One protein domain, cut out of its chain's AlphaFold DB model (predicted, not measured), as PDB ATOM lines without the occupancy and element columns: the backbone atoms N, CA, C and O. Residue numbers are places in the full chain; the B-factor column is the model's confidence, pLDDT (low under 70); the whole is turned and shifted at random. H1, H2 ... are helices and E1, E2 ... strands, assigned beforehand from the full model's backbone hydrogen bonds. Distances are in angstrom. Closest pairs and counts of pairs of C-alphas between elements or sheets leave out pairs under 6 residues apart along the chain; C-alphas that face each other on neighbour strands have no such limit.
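What this domain is: This is residues 12 to 140 of the 140 residues of an uncharacterized protein of Campylobacter jejuni (UniProt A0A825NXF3). The chain winds in three short stacked turns, E1 to E2, E3 to E4 and E5 to E6, with one side of the coil formed by E1, E3 and E5 and another by E2, E4 and E6. The hairpin E7 and E8 widens the second side beyond E6, and H1 packs over E7 and on E5 at that end, while the small H2 lies far out on the link between H1 and E7. The printed part has 129 residues, with two named helices and eight named strands in the order E1 E2 E3 E4 E5 E6 H1 H2 E7 E8; one sheet is E1 E3 E5, parallel, the other E2 E4 E6 E8 E7, mixed. The class is mixed, helices and strands, though under half of the residues are in named elements. The whole is compact, with a radius of gyration of the C-alphas of 13.8 A and spans of 39 by 28 by 26 A.

Where its parts are: E1 is residues 12 to 14, with C-alpha 12 at (182.876, 200.370, 160.049). E2 is residues 19 to 21, E3 residues 29 to 34 over 16.2 A, E4 residues 43 to 45, and E5 residues 57 to 61 over 13.6 A. E6, residues 68 to 75, spans 20.8 A. H1, residues 89 to 101, spans 18.6 A from C-alpha 89 at (202.079, 202.666, 148.010). H2 is residues 112 to 115. E7, residues 124 to 128, spans 13.5 A, and E8, residues 134 to 139, spans 15.8 A and ends at C-alpha 139, (187.486, 190.724, 142.135).

How they stand to each other: The five-strand sheet is strongly twisted, with edge strands E2 and E7. E2 and E4 are parallel, with N 44 and O 19 at 2.8 A; E4 and E6 are parallel, with N 45 and O 74 at 2.8 A. E6 and E8 are antiparallel, with N 70 and O 137 at 2.9 A, and so are the hairpin E7 and E8, with N 136 and O 127 at 2.8 A. E6, H1 H2 and E7 form a split strand-helix-strand unit, E8 lying between its strands, with a right-handed crossover. H1 on one face of this sheet makes two layers; it lies over E7 at a height over the sheet of 8.4 A, along the strands, at 12 degrees to E7 on the local plane. H1 touches E7, the closest C-alphas being those of Gln 89 and Val 128, 5.9 A. It also touches E5, the closest C-alphas being those of Met 57 and Lys 100, 5.1 A. In the other sheet E1 and E3 are parallel, with N 31 and O 12 at 2.8 A, as are E3 and E5, with N 60 and O 32 at 2.8 A. In H1 every O i to N i+4 pair is within hydrogen-bond range; H2 is too short for such a pair.

The domain as a whole: The two farthest C-alphas, those of Glu 112 and Asp 130, are 40.0 A apart. The printed part has no cut. The links E4 to E5 and E6 to H1 are long. Mean pLDDT of the printed part is 92.8, and no printed residue is under 70.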
ATOM      1  N   LEU A  12     183.626 199.681 161.092       94.06
ATOM      2  CA  LEU A  12     182.876 200.370 160.049       94.06
ATOM      3  C   LEU A  12     182.284 199.336 159.087       94.06
ATOM      4  O   LEU A  12     182.995 198.453 158.608       94.06
ATOM      5  N   ILE A  13     180.987 199.442 158.796       94.31
ATOM      6  CA  ILE A  13     180.289 198.560 157.852       94.31
ATOM      7  C   ILE A  13     179.654 199.419 156.764       94.31
ATOM      8  O   ILE A  13     178.833 200.282 157.066       94.31
ATOM      9  N   ILE A  14     179.998 199.154 155.503       95.31
ATOM     10  CA  ILE A  14     179.438 199.848 154.339       95.31
ATOM     11  C   ILE A  14     178.738 198.831 153.432       95.31
ATOM     12  O   ILE A  14     179.374 197.934 152.888       95.31
ATOM     13  N   ASP A  15     177.423 198.983 153.270       93.38
ATOM     14  CA  ASP A  15     176.536 198.155 152.424       93.38
ATOM     15  C   ASP A  15     175.896 199.003 151.308       93.38
ATOM     16  O   ASP A  15     174.714 198.896 150.988       93.38
ATOM     17  N   THR A  16     176.672 199.946 150.777       92.56
ATOM     18  CA  THR A  16     176.304 200.824 149.662       92.56
ATOM     19  C   THR A  16     177.573 201.270 148.927       92.56
ATOM     20  O   THR A  16     178.674 200.910 149.327       92.56
ATOM     21  N   GLN A  17     177.430 202.027 147.842       93.25
ATOM     22  CA  GLN A  17     178.532 202.703 147.145       93.25
ATOM     23  C   GLN A  17     178.302 204.218 147.141       93.25
ATOM     24  O   GLN A  17     177.204 204.658 147.488       93.25
ATOM     25  N   ASP A  18     179.305 204.988 146.713       96.12
ATOM     26  CA  ASP A  18     179.282 206.458 146.683       96.12
ATOM     27  C   ASP A  18     179.095 207.087 148.077       96.12
ATOM     28  O   ASP A  18     178.436 208.114 148.245       96.12
ATOM     29  N   VAL A  19     179.659 206.447 149.109       97.06
ATOM     30  CA  VAL A  19     179.732 207.046 150.446       97.06
ATOM     31  C   VAL A  19     180.794 208.130 150.427       97.06
ATOM     32  O   VAL A  19     181.944 207.865 150.079       97.06
ATOM     33  N   LYS A  20     180.421 209.337 150.844       96.88
ATOM     34  CA  LYS A  20     181.335 210.467 150.999       96.88
ATOM     35  C   LYS A  20     181.447 210.819 152.468       96.88
ATOM     36  O   LYS A  20     180.431 210.912 153.157       96.88
ATOM     37  N   SER A  21     182.672 210.995 152.935       94.06
ATOM     38  CA  SER A  21     182.954 211.461 154.284       94.06
ATOM     39  C   SER A  21     184.077 212.479 154.254       94.06
ATOM     40  O   SER A  21     184.997 212.384 153.449       94.06
ATOM     41  N   GLU A  22     184.047 213.422 155.182       92.88
ATOM     42  CA  GLU A  22     185.185 214.305 155.400       92.88
ATOM     43  C   GLU A  22     186.313 213.553 156.128       92.88
ATOM     44  O   GLU A  22     187.480 213.645 155.758       92.88
ATOM     45  N   VAL A  23     185.962 212.759 157.145       88.75
ATOM     46  CA  VAL A  23     186.897 212.013 158.000       88.75
ATOM     47  C   VAL A  23     186.336 210.626 158.306       88.75
ATOM     48  O   VAL A  23     185.138 210.461 158.539       88.75
ATOM     49  N   VAL A  24     187.202 209.618 158.345       89.38
ATOM     50  CA  VAL A  24     186.912 208.270 158.841       89.38
ATOM     51  C   VAL A  24     188.003 207.883 159.836       89.38
ATOM     52  O   VAL A  24     189.119 207.557 159.452       89.38
ATOM     53  N   ASN A  25     187.687 207.919 161.128       85.00
ATOM     54  CA  ASN A  25     188.641 207.628 162.198       85.00
ATOM     55  C   ASN A  25     187.978 206.791 163.308       85.00
ATOM     56  O   ASN A  25     186.756 206.634 163.319       85.00
ATOM     57  N   ASN A  26     188.771 206.272 164.247       84.62
ATOM     58  CA  ASN A  26     188.352 205.469 165.401       84.62
ATOM     59  C   ASN A  26     187.685 204.129 165.033       84.62
ATOM     60  O   ASN A  26     186.879 203.588 165.800       84.62
ATOM     61  N   PHE A  27     188.027 203.578 163.867       91.06
ATOM     62  CA  PHE A  27     187.651 202.228 163.459       91.06
ATOM     63  C   PHE A  27     188.894 201.358 163.335       91.06
ATOM     64  O   PHE A  27     189.840 201.708 162.637       91.06
ATOM     65  N   GLU A  28     188.867 200.197 163.984       91.00
ATOM     66  CA  GLU A  28     189.911 199.189 163.804       91.00
ATOM     67  C   GLU A  28     189.586 198.279 162.627       91.00
ATOM     68  O   GLU A  28     190.464 197.870 161.878       91.00
ATOM     69  N   ASN A  29     188.310 197.951 162.452       94.38
ATOM     70  CA  ASN A  29     187.890 196.965 161.478       94.38
ATOM     71  C   ASN A  29     186.964 197.570 160.426       94.38
ATOM     72  O   ASN A  29     186.157 198.454 160.706       94.38
ATOM     73  N   PHE A  30     187.026 197.026 159.220       95.38
ATOM     74  CA  PHE A  30     186.288 197.499 158.061       95.38
ATOM     75  C   PHE A  30     185.605 196.310 157.394       95.38
ATOM     76  O   PHE A  30     186.226 195.279 157.142       95.38
ATOM     77  N   THR A  31     184.315 196.441 157.109       95.56
ATOM     78  CA  THR A  31     183.563 195.460 156.329       95.56
ATOM     79  C   THR A  31     182.837 196.165 155.197       95.56
ATOM     80  O   THR A  31     181.988 197.023 155.433       95.56
ATOM     81  N   PHE A  32     183.124 195.755 153.967       96.38
ATOM     82  CA  PHE A  32     182.436 196.243 152.779       96.38
ATOM     83  C   PHE A  32     181.551 195.133 152.217       96.38
ATOM     84  O   PHE A  32     182.028 194.039 151.914       96.38
ATOM     85  N   ILE A  33     180.255 195.401 152.090       95.12
ATOM     86  CA  ILE A  33     179.278 194.508 151.469       95.12
ATOM     87  C   ILE A  33     179.024 195.034 150.056       95.12
ATOM     88  O   ILE A  33     178.334 196.033 149.856       95.12
ATOM     89  N   LEU A  34     179.623 194.375 149.067       94.44
ATOM     90  CA  LEU A  34     179.631 194.848 147.689       94.44
ATOM     91  C   LEU A  34     178.283 194.601 146.986       94.44
ATOM     92  O   LEU A  34     177.699 193.517 147.120       94.44
ATOM     93  N   PRO A  35     177.794 195.563 146.180       91.56
ATOM     94  CA  PRO A  35     176.673 195.338 145.278       91.56
ATOM     95  C   PRO A  35     177.103 194.510 144.053       91.56
ATOM     96  O   PRO A  35     178.280 194.408 143.717       91.56
ATOM     97  N   ASN A  36     176.134 193.970 143.307       87.88
ATOM     98  CA  ASN A  36     176.420 193.166 142.101       87.88
ATOM     99  C   ASN A  36     177.148 193.959 141.007       87.88
ATOM    100  O   ASN A  36     177.937 193.402 140.240       87.88
ATOM    101  N   LYS A  37     176.815 195.251 140.907       90.06
ATOM    102  CA  LYS A  37     177.384 196.201 139.953       90.06
ATOM    103  C   LYS A  37     177.962 197.375 140.731       90.06
ATOM    104  O   LYS A  37     177.206 198.155 141.314       90.06
ATOM    105  N   ILE A  38     179.283 197.485 140.705       92.81
ATOM    106  CA  ILE A  38     180.028 198.604 141.272       92.81
ATOM    107  C   ILE A  38     180.270 199.595 140.134       92.81
ATOM    108  O   ILE A  38     180.763 199.213 139.074       92.81
ATOM    109  N   LYS A  39     179.839 200.840 140.325       92.38
ATOM    110  CA  LYS A  39     179.960 201.917 139.332       92.38
ATOM    111  C   LYS A  39     180.781 203.090 139.848       92.38
ATOM    112  O   LYS A  39     181.465 203.731 139.062       92.38
ATOM    113  N   ASN A  40     180.696 203.338 141.150       95.00
ATOM    114  CA  ASN A  40     181.354 204.443 141.827       95.00
ATOM    115  C   ASN A  40     182.353 203.889 142.854       95.00
ATOM    116  O   ASN A  40     182.224 202.721 143.245       95.00
ATOM    117  N   PRO A  41     183.303 204.715 143.329       96.38
ATOM    118  CA  PRO A  41     184.032 204.438 144.560       96.38
ATOM    119  C   PRO A  41     183.085 204.007 145.682       96.38
ATOM    120  O   PRO A  41     181.996 204.567 145.831       96.38
ATOM    121  N   ILE A  42     183.475 203.007 146.472       97.38
ATOM    122  CA  ILE A  42     182.648 202.589 147.610       97.38
ATOM    123  C   ILE A  42     182.683 203.656 148.711       97.38
ATOM    124  O   ILE A  42     181.625 204.049 149.207       97.38
ATOM    125  N   LEU A  43     183.876 204.158 149.031       97.62
ATOM    126  CA  LEU A  43     184.116 205.204 150.021       97.62
ATOM    127  C   LEU A  43     185.071 206.270 149.467       97.62
ATOM    128  O   LEU A  43     186.160 205.945 149.003       97.62
ATOM    129  N   THR A  44     184.675 207.538 149.550       97.81
ATOM    130  CA  THR A  44     185.519 208.706 149.258       97.81
ATOM    131  C   THR A  44     185.715 209.523 150.532       97.81
ATOM    132  O   THR A  44     184.739 209.790 151.238       97.81
ATOM    133  N   ILE A  45     186.959 209.896 150.830       96.94
ATOM    134  CA  ILE A  45     187.360 210.643 152.025       96.94
ATOM    135  C   ILE A  45     188.076 211.931 151.620       96.94
ATOM    136  O   ILE A  45     189.065 211.888 150.895       96.94
ATOM    137  N   GLU A  46     187.610 213.071 152.121       94.44
ATOM    138  CA  GLU A  46     188.194 214.377 151.774       94.44
ATOM    139  C   GLU A  46     189.443 214.710 152.602       94.44
ATOM    140  O   GLU A  46     190.337 215.422 152.147       94.44
ATOM    141  N   LYS A  47     189.509 214.227 153.845       90.94
ATOM    142  CA  LYS A  47     190.615 214.495 154.768       90.94
ATOM    143  C   LYS A  47     191.194 213.192 155.293       90.94
ATOM    144  O   LYS A  47     191.988 212.551 154.634       90.94
ATOM    145  N   LEU A  48     190.845 212.779 156.499       86.62
ATOM    146  CA  LEU A  48     191.627 211.766 157.196       86.62
ATOM    147  C   LEU A  48     190.966 210.391 157.126       86.62
ATOM    148  O   LEU A  48     189.790 210.257 157.462       86.62
ATOM    149  N   ILE A  49     191.753 209.371 156.784       91.81
ATOM    150  CA  ILE A  49     191.453 207.975 157.103       91.81
ATOM    151  C   ILE A  49     192.669 207.301 157.740       91.81
ATOM    152  O   ILE A  49     193.772 207.382 157.202       91.81
ATOM    153  N   ASN A  50     192.443 206.621 158.867       91.31
ATOM    154  CA  ASN A  50     193.451 205.822 159.561       91.31
ATOM    155  C   ASN A  50     193.142 204.329 159.417       91.31
ATOM    156  O   ASN A  50     192.020 203.891 159.682       91.31
ATOM    157  N   LEU A  51     194.151 203.547 159.038       93.44
ATOM    158  CA  LEU A  51     194.092 202.091 158.971       93.44
ATOM    159  C   LEU A  51     195.100 201.491 159.967       93.44
ATOM    160  O   LEU A  51     196.307 201.554 159.739       93.44
ATOM    161  N   PRO A  52     194.652 200.903 161.088       91.06
ATOM    162  CA  PRO A  52     195.568 200.321 162.062       91.06
ATOM    163  C   PRO A  52     195.979 198.891 161.672       91.06
ATOM    164  O   PRO A  52     195.174 198.095 161.190       91.06
ATOM    165  N   ALA A  53     197.240 198.525 161.926       89.19
ATOM    166  CA  ALA A  53     197.818 197.241 161.496       89.19
ATOM    167  C   ALA A  53     197.192 195.991 162.142       89.19
ATOM    168  O   ALA A  53     197.235 194.900 161.568       89.19
ATOM    169  N   ASN A  54     196.614 196.137 163.335       90.25
ATOM    170  CA  ASN A  54     195.886 195.077 164.037       90.25
ATOM    171  C   ASN A  54     194.422 194.938 163.570       90.25
ATOM    172  O   ASN A  54     193.742 193.988 163.958       90.25
ATOM    173  N   GLY A  55     193.949 195.868 162.742       92.12
ATOM    174  CA  GLY A  55     192.605 195.899 162.193       92.12
ATOM    175  C   GLY A  55     192.341 194.831 161.139       92.12
ATOM    176  O   GLY A  55     193.275 194.274 160.566       92.12
ATOM    177  N   SER A  56     191.075 194.536 160.839       94.69
ATOM    178  CA  SER A  56     190.720 193.661 159.711       94.69
ATOM    179  C   SER A  56     189.970 194.387 158.605       94.69
ATOM    180  O   SER A  56     189.206 195.314 158.868       94.69
ATOM    181  N   MET A  57     190.151 193.929 157.365       95.75
ATOM    182  CA  MET A  57     189.355 194.372 156.222       95.75
ATOM    183  C   MET A  57     188.684 193.168 155.563       95.75
ATOM    184  O   MET A  57     189.342 192.295 155.002       95.75
ATOM    185  N   GLU A  58     187.358 193.119 155.652       95.25
ATOM    186  CA  GLU A  58     186.541 192.015 155.154       95.25
ATOM    187  C   GLU A  58     185.659 192.471 153.993       95.25
ATOM    188  O   GLU A  58     185.006 193.515 154.056       95.25
ATOM    189  N   ILE A  59     185.608 191.657 152.940       95.38
ATOM    190  CA  ILE A  59     184.804 191.920 151.750       95.38
ATOM    191  C   ILE A  59     183.754 190.826 151.607       95.38
ATOM    192  O   ILE A  59     184.058 189.651 151.372       95.38
ATOM    193  N   LEU A  60     182.502 191.243 151.721       94.31
ATOM    194  CA  LEU A  60     181.330 190.396 151.615       94.31
ATOM    195  C   LEU A  60     180.485 190.815 150.417       94.31
ATOM    196  O   LEU A  60     180.657 191.878 149.830       94.31
ATOM    197  N   THR A  61     179.529 189.972 150.061       92.94
ATOM    198  CA  THR A  61     178.563 190.273 149.009       92.94
ATOM    199  C   THR A  61     177.244 189.549 149.245       92.94
ATOM    200  O   THR A  61     177.224 188.441 149.788       92.94
ATOM    201  N   LYS A  62     176.139 190.154 148.795       89.12
ATOM    202  CA  LYS A  62     174.806 189.523 148.786       89.12
ATOM    203  C   LYS A  62     174.607 188.594 147.586       89.12
ATOM    204  O   LYS A  62     173.941 187.572 147.709       89.12
ATOM    205  N   ASN A  63     175.205 188.905 146.433       85.81
ATOM    206  CA  ASN A  63     175.195 188.025 145.254       85.81
ATOM    207  C   ASN A  63     176.594 187.917 144.640       85.81
ATOM    208  O   ASN A  63     177.557 188.394 145.212       85.81
ATOM    209  N   LYS A  64     176.766 187.278 143.484       85.50
ATOM    210  CA  LYS A  64     178.087 187.214 142.845       85.50
ATOM    211  C   LYS A  64     178.445 188.595 142.259       85.50
ATOM    212  O   LYS A  64     177.767 188.997 141.310       85.50
ATOM    213  N   PRO A  65     179.441 189.331 142.794       86.56
ATOM    214  CA  PRO A  65     179.858 190.592 142.200       86.56
ATOM    215  C   PRO A  65     180.503 190.326 140.840       86.56
ATOM    216  O   PRO A  65     181.032 189.242 140.575       86.56
ATOM    217  N   THR A  66     180.430 191.320 139.964       91.25
ATOM    218  CA  THR A  66     181.058 191.246 138.644       91.25
ATOM    219  C   THR A  66     182.576 191.303 138.813       91.25
ATOM    220  O   THR A  66     183.074 192.188 139.506       91.25
ATOM    221  N   LYS A  67     183.317 190.379 138.188       94.25
ATOM    222  CA  LYS A  67     184.789 190.385 138.211       94.25
ATOM    223  C   LYS A  67     185.338 191.682 137.621       94.25
ATOM    224  O   LYS A  67     184.733 192.230 136.701       94.25
ATOM    225  N   GLY A  68     186.474 192.146 138.126       95.69
ATOM    226  CA  GLY A  68     187.104 193.375 137.649       95.69
ATOM    227  C   GLY A  68     187.792 194.166 138.752       95.69
ATOM    228  O   GLY A  68     187.791 193.763 139.916       95.69
ATOM    229  N   LYS A  69     188.366 195.297 138.347       97.19
ATOM    230  CA  LYS A  69     189.044 196.260 139.210       97.19
ATOM    231  C   LYS A  69     188.098 197.410 139.538       97.19
ATOM    232  O   LYS A  69     187.538 198.017 138.627       97.19
ATOM    233  N   TYR A  70     187.942 197.720 140.820       97.69
ATOM    234  CA  TYR A  70     187.053 198.780 141.295       97.69
ATOM    235  C   TYR A  70     187.717 199.610 142.383       97.69
ATOM    236  O   TYR A  70     188.569 199.107 143.106       97.69
ATOM    237  N   ILE A  71     187.296 200.864 142.532       98.19
ATOM    238  CA  ILE A  71     187.758 201.729 143.618       98.19
ATOM    239  C   ILE A  71     187.000 201.359 144.895       98.19
ATOM    240  O   ILE A  71     185.780 201.519 144.970       98.19
ATOM    241  N   LEU A  72     187.720 200.867 145.901       98.00
ATOM    242  CA  LEU A  72     187.159 200.594 147.222       98.00
ATOM    243  C   LEU A  72     187.189 201.860 148.079       98.00
ATOM    244  O   LEU A  72     186.156 202.291 148.583       98.00
ATOM    245  N   ILE A  73     188.368 202.465 148.209       97.94
ATOM    246  CA  ILE A  73     188.581 203.682 148.991       97.94
ATOM    247  C   ILE A  73     189.337 204.685 148.126       97.94
ATOM    248  O   ILE A  73     190.329 204.325 147.499       97.94
ATOM    249  N   GLN A  74     188.881 205.930 148.114       97.94
ATOM    250  CA  GLN A  74     189.585 207.069 147.540       97.94
ATOM    251  C   GLN A  74     189.755 208.137 148.619       97.94
ATOM    252  O   GLN A  74     188.786 208.482 149.288       97.94
ATOM    253  N   SER A  75     190.969 208.647 148.796       96.75
ATOM    254  CA  SER A  75     191.290 209.723 149.735       96.75
ATOM    255  C   SER A  75     191.932 210.894 149.001       96.75
ATOM    256  O   SER A  75     192.881 210.699 148.245       96.75
ATOM    257  N   ASP A  76     191.474 212.118 149.248       95.88
ATOM    258  CA  ASP A  76     192.033 213.304 148.587       95.88
ATOM    259  C   ASP A  76     193.447 213.644 149.091       95.88
ATOM    260  O   ASP A  76     194.292 214.131 148.326       95.88
ATOM    261  N   VAL A  77     193.742 213.349 150.360       94.31
ATOM    262  CA  VAL A  77     195.029 213.678 151.008       94.31
ATOM    263  C   VAL A  77     195.911 212.455 151.280       94.31
ATOM    264  O   VAL A  77     197.062 212.624 151.667       94.31
ATOM    265  N   GLY A  78     195.404 211.242 151.039       94.81
ATOM    266  CA  GLY A  78     196.110 209.980 151.278       94.81
ATOM    267  C   GLY A  78     195.626 209.221 152.514       94.81
ATOM    268  O   GLY A  78     194.652 209.605 153.169       94.81
ATOM    269  N   ILE A  79     196.258 208.082 152.785       95.38
ATOM    270  CA  ILE A  79     195.827 207.128 153.812       95.38
ATOM    271  C   ILE A  79     196.909 207.025 154.880       95.38
ATOM    272  O   ILE A  79     198.088 206.881 154.567       95.38
ATOM    273  N   TYR A  80     196.493 207.098 156.139       94.19
ATOM    274  CA  TYR A  80     197.387 207.088 157.286       94.19
ATOM    275  C   TYR A  80     197.336 205.739 158.001       94.19
ATOM    276  O   TYR A  80     196.316 205.043 157.968       94.19
ATOM    277  N   ASP A  81     198.413 205.374 158.687       91.69
ATOM    278  CA  ASP A  81     198.401 204.263 159.636       91.69
ATOM    279  C   ASP A  81     197.699 204.636 160.961       91.69
ATOM    280  O   ASP A  81     197.138 205.727 161.127       91.69
ATOM    281  N   GLY A  82     197.702 203.698 161.912       85.62
ATOM    282  CA  GLY A  82     197.138 203.894 163.253       85.62
ATOM    283  C   GLY A  82     197.886 204.912 164.125       85.62
ATOM    284  O   GLY A  82     197.303 205.408 165.084       85.62
ATOM    285  N   ASP A  83     199.126 205.258 163.773       87.19
ATOM    286  CA  ASP A  83     199.989 206.203 164.491       87.19
ATOM    287  C   ASP A  83     200.041 207.585 163.798       87.19
ATOM    288  O   ASP A  83     200.792 208.472 164.207       87.19
ATOM    289  N   ASN A  84     199.187 207.807 162.789       85.56
ATOM    290  CA  ASN A  84     199.119 209.004 161.939       85.56
ATOM    291  C   ASN A  84     200.342 209.224 161.028       85.56
ATOM    292  O   ASN A  84     200.610 210.355 160.612       85.56
ATOM    293  N   GLY A  85     201.055 208.159 160.667       92.75
ATOM    294  CA  GLY A  85     202.019 208.155 159.570       92.75
ATOM    295  C   GLY A  85     201.307 208.074 158.220       92.75
ATOM    296  O   GLY A  85     200.493 207.180 158.004       92.75
ATOM    297  N   LEU A  86     201.583 209.010 157.308       95.56
ATOM    298  CA  LEU A  86     201.077 208.947 155.931       95.56
ATOM    299  C   LEU A  86     201.785 207.810 155.186       95.56
ATOM    300  O   LEU A  86     203.013 207.798 155.126       95.56
ATOM    301  N   LEU A  87     201.017 206.889 154.608       96.94
ATOM    302  CA  LEU A  87     201.545 205.687 153.967       96.94
ATOM    303  C   LEU A  87     201.865 205.930 152.494       96.94
ATOM    304  O   LEU A  87     201.071 206.522 151.762       96.94
ATOM    305  N   ASN A  88     203.001 205.405 152.040       97.88
ATOM    306  CA  ASN A  88     203.273 205.254 150.612       97.88
ATOM    307  C   ASN A  88     202.614 203.982 150.037       97.88
ATOM    308  O   ASN A  88     202.028 203.178 150.766       97.88
ATOM    309  N   GLN A  89     202.721 203.782 148.718       98.00
ATOM    310  CA  GLN A  89     202.079 202.666 148.010       98.00
ATOM    311  C   GLN A  89     202.465 201.302 148.602       98.00
ATOM    312  O   GLN A  89     201.591 200.513 148.956       98.00
ATOM    313  N   GLN A  90     203.764 201.045 148.775       98.00
ATOM    314  CA  GLN A  90     204.267 199.761 149.263       98.00
ATOM    315  C   GLN A  90     203.862 199.503 150.722       98.00
ATOM    316  O   GLN A  90     203.514 198.381 151.095       98.00
ATOM    317  N   GLU A  91     203.917 200.529 151.571       97.88
ATOM    318  CA  GLU A  91     203.495 200.430 152.970       97.88
ATOM    319  C   GLU A  91     202.001 200.121 153.076       97.88
ATOM    320  O   GLU A  91     201.607 199.235 153.841       97.88
ATOM    321  N   LEU A  92     201.179 200.795 152.265       98.12
ATOM    322  CA  LEU A  92     199.740 200.592 152.237       98.12
ATOM    323  C   LEU A  92     199.367 199.202 151.704       98.12
ATOM    324  O   LEU A  92     198.528 198.533 152.302       98.12
ATOM    325  N   GLU A  93     200.011 198.715 150.643       97.94
ATOM    326  CA  GLU A  93     199.794 197.349 150.140       97.94
ATOM    327  C   GLU A  93     200.115 196.292 151.201       97.94
ATOM    328  O   GLU A  93     199.314 195.387 151.459       97.94
ATOM    329  N   ASN A  94     201.255 196.441 151.881       97.56
ATOM    330  CA  ASN A  94     201.655 195.547 152.965       97.56
ATOM    331  C   ASN A  94     200.665 195.584 154.136       97.56
ATOM    332  O   ASN A  94     200.363 194.547 154.734       97.56
ATOM    333  N   LEU A  95     200.166 196.769 154.487       97.38
ATOM    334  CA  LEU A  95     199.157 196.941 155.525       97.38
ATOM    335  C   LEU A  95     197.837 196.263 155.140       97.38
ATOM    336  O   LEU A  95     197.282 195.507 155.935       97.38
ATOM    337  N   LEU A  96     197.359 196.480 153.917       97.69
ATOM    338  CA  LEU A  96     196.111 195.903 153.425       97.69
ATOM    339  C   LEU A  96     196.160 194.375 153.375       97.69
ATOM    340  O   LEU A  96     195.192 193.719 153.765       97.69
ATOM    341  N   GLU A  97     197.289 193.790 152.970       96.69
ATOM    342  CA  GLU A  97     197.457 192.335 152.985       96.69
ATOM    343  C   GLU A  97     197.468 191.780 154.420       96.69
ATOM    344  O   GLU A  97     196.875 190.731 154.685       96.69
ATOM    345  N   LYS A  98     198.047 192.498 155.393       95.75
ATOM    346  CA  LYS A  98     197.912 192.137 156.818       95.75
ATOM    347  C   LYS A  98     196.450 192.197 157.266       95.75
ATOM    348  O   LYS A  98     195.937 191.219 157.809       95.75
ATOM    349  N   MET A  99     195.753 193.301 156.988       95.44
ATOM    350  CA  MET A  99     194.354 193.493 157.386       95.44
ATOM    351  C   MET A  99     193.412 192.454 156.766       95.44
ATOM    352  O   MET A  99     192.485 191.992 157.431       95.44
ATOM    353  N   LYS A 100     193.655 192.049 155.515       94.56
ATOM    354  CA  LYS A 100     192.922 190.971 154.833       94.56
ATOM    355  C   LYS A 100     193.053 189.629 155.557       94.56
ATOM    356  O   LYS A 100     192.092 188.866 155.631       94.56
ATOM    357  N   ASN A 101     194.246 189.337 156.073       93.38
ATOM    358  CA  ASN A 101     194.573 188.060 156.706       93.38
ATOM    359  C   ASN A 101     194.250 188.022 158.215       93.38
ATOM    360  O   ASN A 101     194.229 186.943 158.820       93.38
ATOM    361  N   ASN A 102     193.951 189.170 158.830       91.75
ATOM    362  CA  ASN A 102     193.580 189.260 160.240       91.75
ATOM    363  C   ASN A 102     192.227 188.576 160.525       91.75
ATOM    364  O   ASN A 102     191.226 188.773 159.840       91.75
ATOM    365  N   LYS A 103     192.174 187.761 161.591       78.69
ATOM    366  CA  LYS A 103     191.068 186.816 161.869       78.69
ATOM    367  C   LYS A 103     189.799 187.439 162.478       78.69
ATOM    368  O   LYS A 103     188.916 186.706 162.926       78.69
ATOM    369  N   ASN A 104     189.669 188.762 162.494       83.56
ATOM    370  CA  ASN A 104     188.496 189.440 163.043       83.56
ATOM    371  C   ASN A 104     187.369 189.483 162.000       83.56
ATOM    372  O   ASN A 104     187.284 190.419 161.203       83.56
ATOM    373  N   LYS A 105     186.536 188.436 161.976       80.75
ATOM    374  CA  LYS A 105     185.396 188.319 161.053       80.75
ATOM    375  C   LYS A 105     184.138 188.948 161.633       80.75
ATOM    376  O   LYS A 105     183.813 188.754 162.806       80.75
ATOM    377  N   PHE A 106     183.390 189.646 160.792       84.75
ATOM    378  CA  PHE A 106     182.136 190.266 161.177       84.75
ATOM    379  C   PHE A 106     181.009 189.228 161.305       84.75
ATOM    380  O   PHE A 106     180.583 188.603 160.334       84.75
ATOM    381  N   ASN A 107     180.466 189.063 162.517       85.44
ATOM    382  CA  ASN A 107     179.265 188.254 162.736       85.44
ATOM    383  C   ASN A 107     177.999 189.065 162.409       85.44
ATOM    384  O   ASN A 107     177.334 189.602 163.298       85.44
ATOM    385  N   TYR A 108     177.669 189.136 161.120       84.38
ATOM    386  CA  TYR A 108     176.538 189.910 160.605       84.38
ATOM    387  C   TYR A 108     175.162 189.409 161.065       84.38
ATOM    388  O   TYR A 108     174.204 190.180 161.039       84.38
ATOM    389  N   ASN A 109     175.053 188.170 161.562       83.19
ATOM    390  CA  ASN A 109     173.799 187.625 162.102       83.19
ATOM    391  C   ASN A 109     173.300 188.390 163.337       83.19
ATOM    392  O   ASN A 109     172.137 188.266 163.709       83.19
ATOM    393  N   LYS A 110     174.161 189.199 163.967       84.81
ATOM    394  CA  LYS A 110     173.781 190.086 165.075       84.81
ATOM    395  C   LYS A 110     173.055 191.358 164.624       84.81
ATOM    396  O   LYS A 110     172.481 192.042 165.462       84.81
ATOM    397  N   ILE A 111     173.074 191.690 163.330       84.62
ATOM    398  CA  ILE A 111     172.353 192.840 162.774       84.62
ATOM    399  C   ILE A 111     171.117 192.316 162.053       84.62
ATOM    400  O   ILE A 111     171.237 191.700 161.001       84.62
ATOM    401  N   GLU A 112     169.921 192.593 162.578       84.25
ATOM    402  CA  GLU A 112     168.659 192.020 162.078       84.25
ATOM    403  C   GLU A 112     168.469 192.190 160.557       84.25
ATOM    404  O   GLU A 112     168.083 191.252 159.856       84.25
ATOM    405  N   LYS A 113     168.808 193.371 160.022       82.94
ATOM    406  CA  LYS A 113     168.713 193.669 158.582       82.94
ATOM    407  C   LYS A 113     169.671 192.833 157.724       82.94
ATOM    408  O   LYS A 113     169.365 192.564 156.565       82.94
ATOM    409  N   LEU A 114     170.808 192.414 158.278       85.31
ATOM    410  CA  LEU A 114     171.801 191.585 157.589       85.31
ATOM    411  C   LEU A 114     171.616 190.094 157.870       85.31
ATOM    412  O   LEU A 114     171.942 189.291 157.008       85.31
ATOM    413  N   ALA A 115     171.041 189.713 159.011       82.25
ATOM    414  CA  ALA A 115     170.791 188.318 159.382       82.25
ATOM    415  C   ALA A 115     169.869 187.591 158.388       82.25
ATOM    416  O   ALA A 115     169.973 186.384 158.200       82.25
ATOM    417  N   LYS A 116     168.977 188.333 157.718       79.62
ATOM    418  CA  LYS A 116     168.111 187.810 156.648       79.62
ATOM    419  C   LYS A 116     168.826 187.703 155.291       79.62
ATOM    420  O   LYS A 116     168.250 187.181 154.342       79.62
ATOM    421  N   SER A 117     170.051 188.218 155.180       80.56
ATOM    422  CA  SER A 117     170.855 188.205 153.957       80.56
ATOM    423  C   SER A 117     171.883 187.073 153.999       80.56
ATOM    424  O   SER A 117     172.656 186.961 154.945       80.56
ATOM    425  N   THR A 118     171.965 186.275 152.935       85.38
ATOM    426  CA  THR A 118     173.041 185.284 152.780       85.38
ATOM    427  C   THR A 118     174.305 185.974 152.273       85.38
ATOM    428  O   THR A 118     174.531 186.046 151.063       85.38
ATOM    429  N   LEU A 119     175.128 186.500 153.185       90.75
ATOM    430  CA  LEU A 119     176.401 187.124 152.824       90.75
ATOM    431  C   LEU A 119     177.479 186.070 152.561       90.75
ATOM    432  O   LEU A 119     177.635 185.106 153.316       90.75
ATOM    433  N   LYS A 120     178.239 186.265 151.483       90.25
ATOM    434  CA  LYS A 120     179.333 185.381 151.060       90.25
ATOM    435  C   LYS A 120     180.640 186.157 150.993       90.25
ATOM    436  O   LYS A 120     180.633 187.335 150.654       90.25
ATOM    437  N   ASN A 121     181.750 185.473 151.260       90.06
ATOM    438  CA  ASN A 121     183.079 186.023 151.003       90.06
ATOM    439  C   ASN A 121     183.323 186.145 149.498       90.06
ATOM    440  O   ASN A 121     182.874 185.305 148.712       90.06
ATOM    441  N   VAL A 122     184.064 187.178 149.119       90.44
ATOM    442  CA  VAL A 122     184.538 187.395 147.750       90.44
ATOM    443  C   VAL A 122     186.001 186.958 147.671       90.44
ATOM    444  O   VAL A 122     186.746 187.141 148.628       90.44
ATOM    445  N   ASN A 123     186.424 186.363 146.554       93.44
ATOM    446  CA  ASN A 123     187.849 186.177 146.289       93.44
ATOM    447  C   ASN A 123     188.401 187.464 145.668       93.44
ATOM    448  O   ASN A 123     187.891 187.902 144.633       93.44
ATOM    449  N   PHE A 124     189.397 188.075 146.305       95.50
ATOM    450  CA  PHE A 124     189.922 189.367 145.876       95.50
ATOM    451  C   PHE A 124     191.397 189.571 146.238       95.50
ATOM    452  O   PHE A 124     191.944 188.933 147.148       95.50
ATOM    453  N   SER A 125     192.019 190.528 145.558       97.25
ATOM    454  CA  SER A 125     193.273 191.161 145.964       97.25
ATOM    455  C   SER A 125     193.108 192.676 146.048       97.25
ATOM    456  O   SER A 125     192.174 193.245 145.473       97.25
ATOM    457  N   PHE A 126     194.007 193.314 146.792       98.00
ATOM    458  CA  PHE A 126     194.157 194.761 146.783       98.00
ATOM    459  C   PHE A 126     195.204 195.181 145.758       98.00
ATOM    460  O   PHE A 126     196.083 194.401 145.395       98.00
ATOM    461  N   GLU A 127     195.077 196.413 145.297       98.19
ATOM    462  CA  GLU A 127     196.082 197.136 144.525       98.19
ATOM    463  C   GLU A 127     195.975 198.607 144.920       98.19
ATOM    464  O   GLU A 127     194.875 199.090 145.198       98.19
ATOM    465  N   VAL A 128     197.095 199.320 144.968       98.50
ATOM    466  CA  VAL A 128     197.138 200.712 145.425       98.50
ATOM    467  C   VAL A 128     197.659 201.603 144.298       98.50
ATOM    468  O   VAL A 128     198.553 201.202 143.555       98.50
ATOM    469  N   SER A 129     197.089 202.800 144.125       98.38
ATOM    470  CA  SER A 129     197.625 203.786 143.173       98.38
ATOM    471  C   SER A 129     199.033 204.246 143.558       98.38
ATOM    472  O   SER A 129     199.403 204.221 144.727       98.38
ATOM    473  N   ASP A 130     199.803 204.737 142.587       97.62
ATOM    474  CA  ASP A 130     201.193 205.172 142.804       97.62
ATOM    475  C   ASP A 130     201.333 206.268 143.877       97.62
ATOM    476  O   ASP A 130     202.333 206.336 144.585       97.62
ATOM    477  N   ASP A 131     200.311 207.111 144.035       97.06
ATOM    478  CA  ASP A 131     200.246 208.173 145.044       97.06
ATOM    479  C   ASP A 131     199.629 207.732 146.385       97.06
ATOM    480  O   ASP A 131     199.425 208.566 147.265       97.06
ATOM    481  N   ALA A 132     199.308 206.443 146.538       97.25
ATOM    482  CA  ALA A 132     198.665 205.850 147.713       97.25
ATOM    483  C   ALA A 132     197.323 206.490 148.121       97.25
ATOM    484  O   ALA A 132     196.869 206.349 149.260       97.25
ATOM    485  N   LYS A 133     196.652 207.179 147.191       97.69
ATOM    486  CA  LYS A 133     195.349 207.814 147.431       97.69
ATOM    487  C   LYS A 133     194.163 206.913 147.133       97.69
ATOM    488  O   LYS A 133     193.064 207.171 147.621       97.69
ATOM    489  N   ILE A 134     194.358 205.869 146.335       98.44
ATOM    490  CA  ILE A 134     193.289 204.979 145.896       98.44
ATOM    491  C   ILE A 134     193.637 203.541 146.261       98.44
ATOM    492  O   ILE A 134     194.660 203.009 145.835       98.44
ATOM    493  N   ILE A 135     192.733 202.896 146.998       98.56
ATOM    494  CA  ILE A 135     192.723 201.448 147.195       98.56
ATOM    495  C   ILE A 135     191.748 200.852 146.192       98.56
ATOM    496  O   ILE A 135     190.534 201.080 146.258       98.56
ATOM    497  N   TYR A 136     192.277 200.036 145.294       98.56
ATOM    498  CA  TYR A 136     191.495 199.212 144.399       98.56
ATOM    499  C   TYR A 136     191.227 197.843 145.009       98.56
ATOM    500  O   TYR A 136     192.063 197.259 145.701       98.56
ATOM    501  N   ILE A 137     190.062 197.300 144.679       97.56
ATOM    502  CA  ILE A 137     189.738 195.896 144.874       97.56
ATOM    503  C   ILE A 137     189.632 195.193 143.522       97.56
ATOM    504  O   ILE A 137     188.876 195.607 142.641       97.56
ATOM    505  N   ASN A 138     190.386 194.107 143.380       97.75
ATOM    506  CA  ASN A 138     190.402 193.244 142.208       97.75
ATOM    507  C   ASN A 138     189.598 191.975 142.512       97.75
ATOM    508  O   ASN A 138     190.047 191.115 143.266       97.75
ATOM    509  N   ILE A 139     188.394 191.865 141.949       95.88
ATOM    510  CA  ILE A 139     187.486 190.724 142.135       95.88
ATOM    511  C   ILE A 139     187.819 189.630 141.112       95.88
ATOM    512  O   ILE A 139     187.736 189.877 139.904       95.88
ATOM    513  N   LEU A 140     188.151 188.428 141.607       91.25
ATOM    514  CA  LEU A 140     188.743 187.320 140.839       91.25
ATOM    515  C   LEU A 140     187.753 186.302 140.264       91.25
ATOM    516  O   LEU A 140     186.643 186.077 140.801       91.25
TER     517      LEU A 140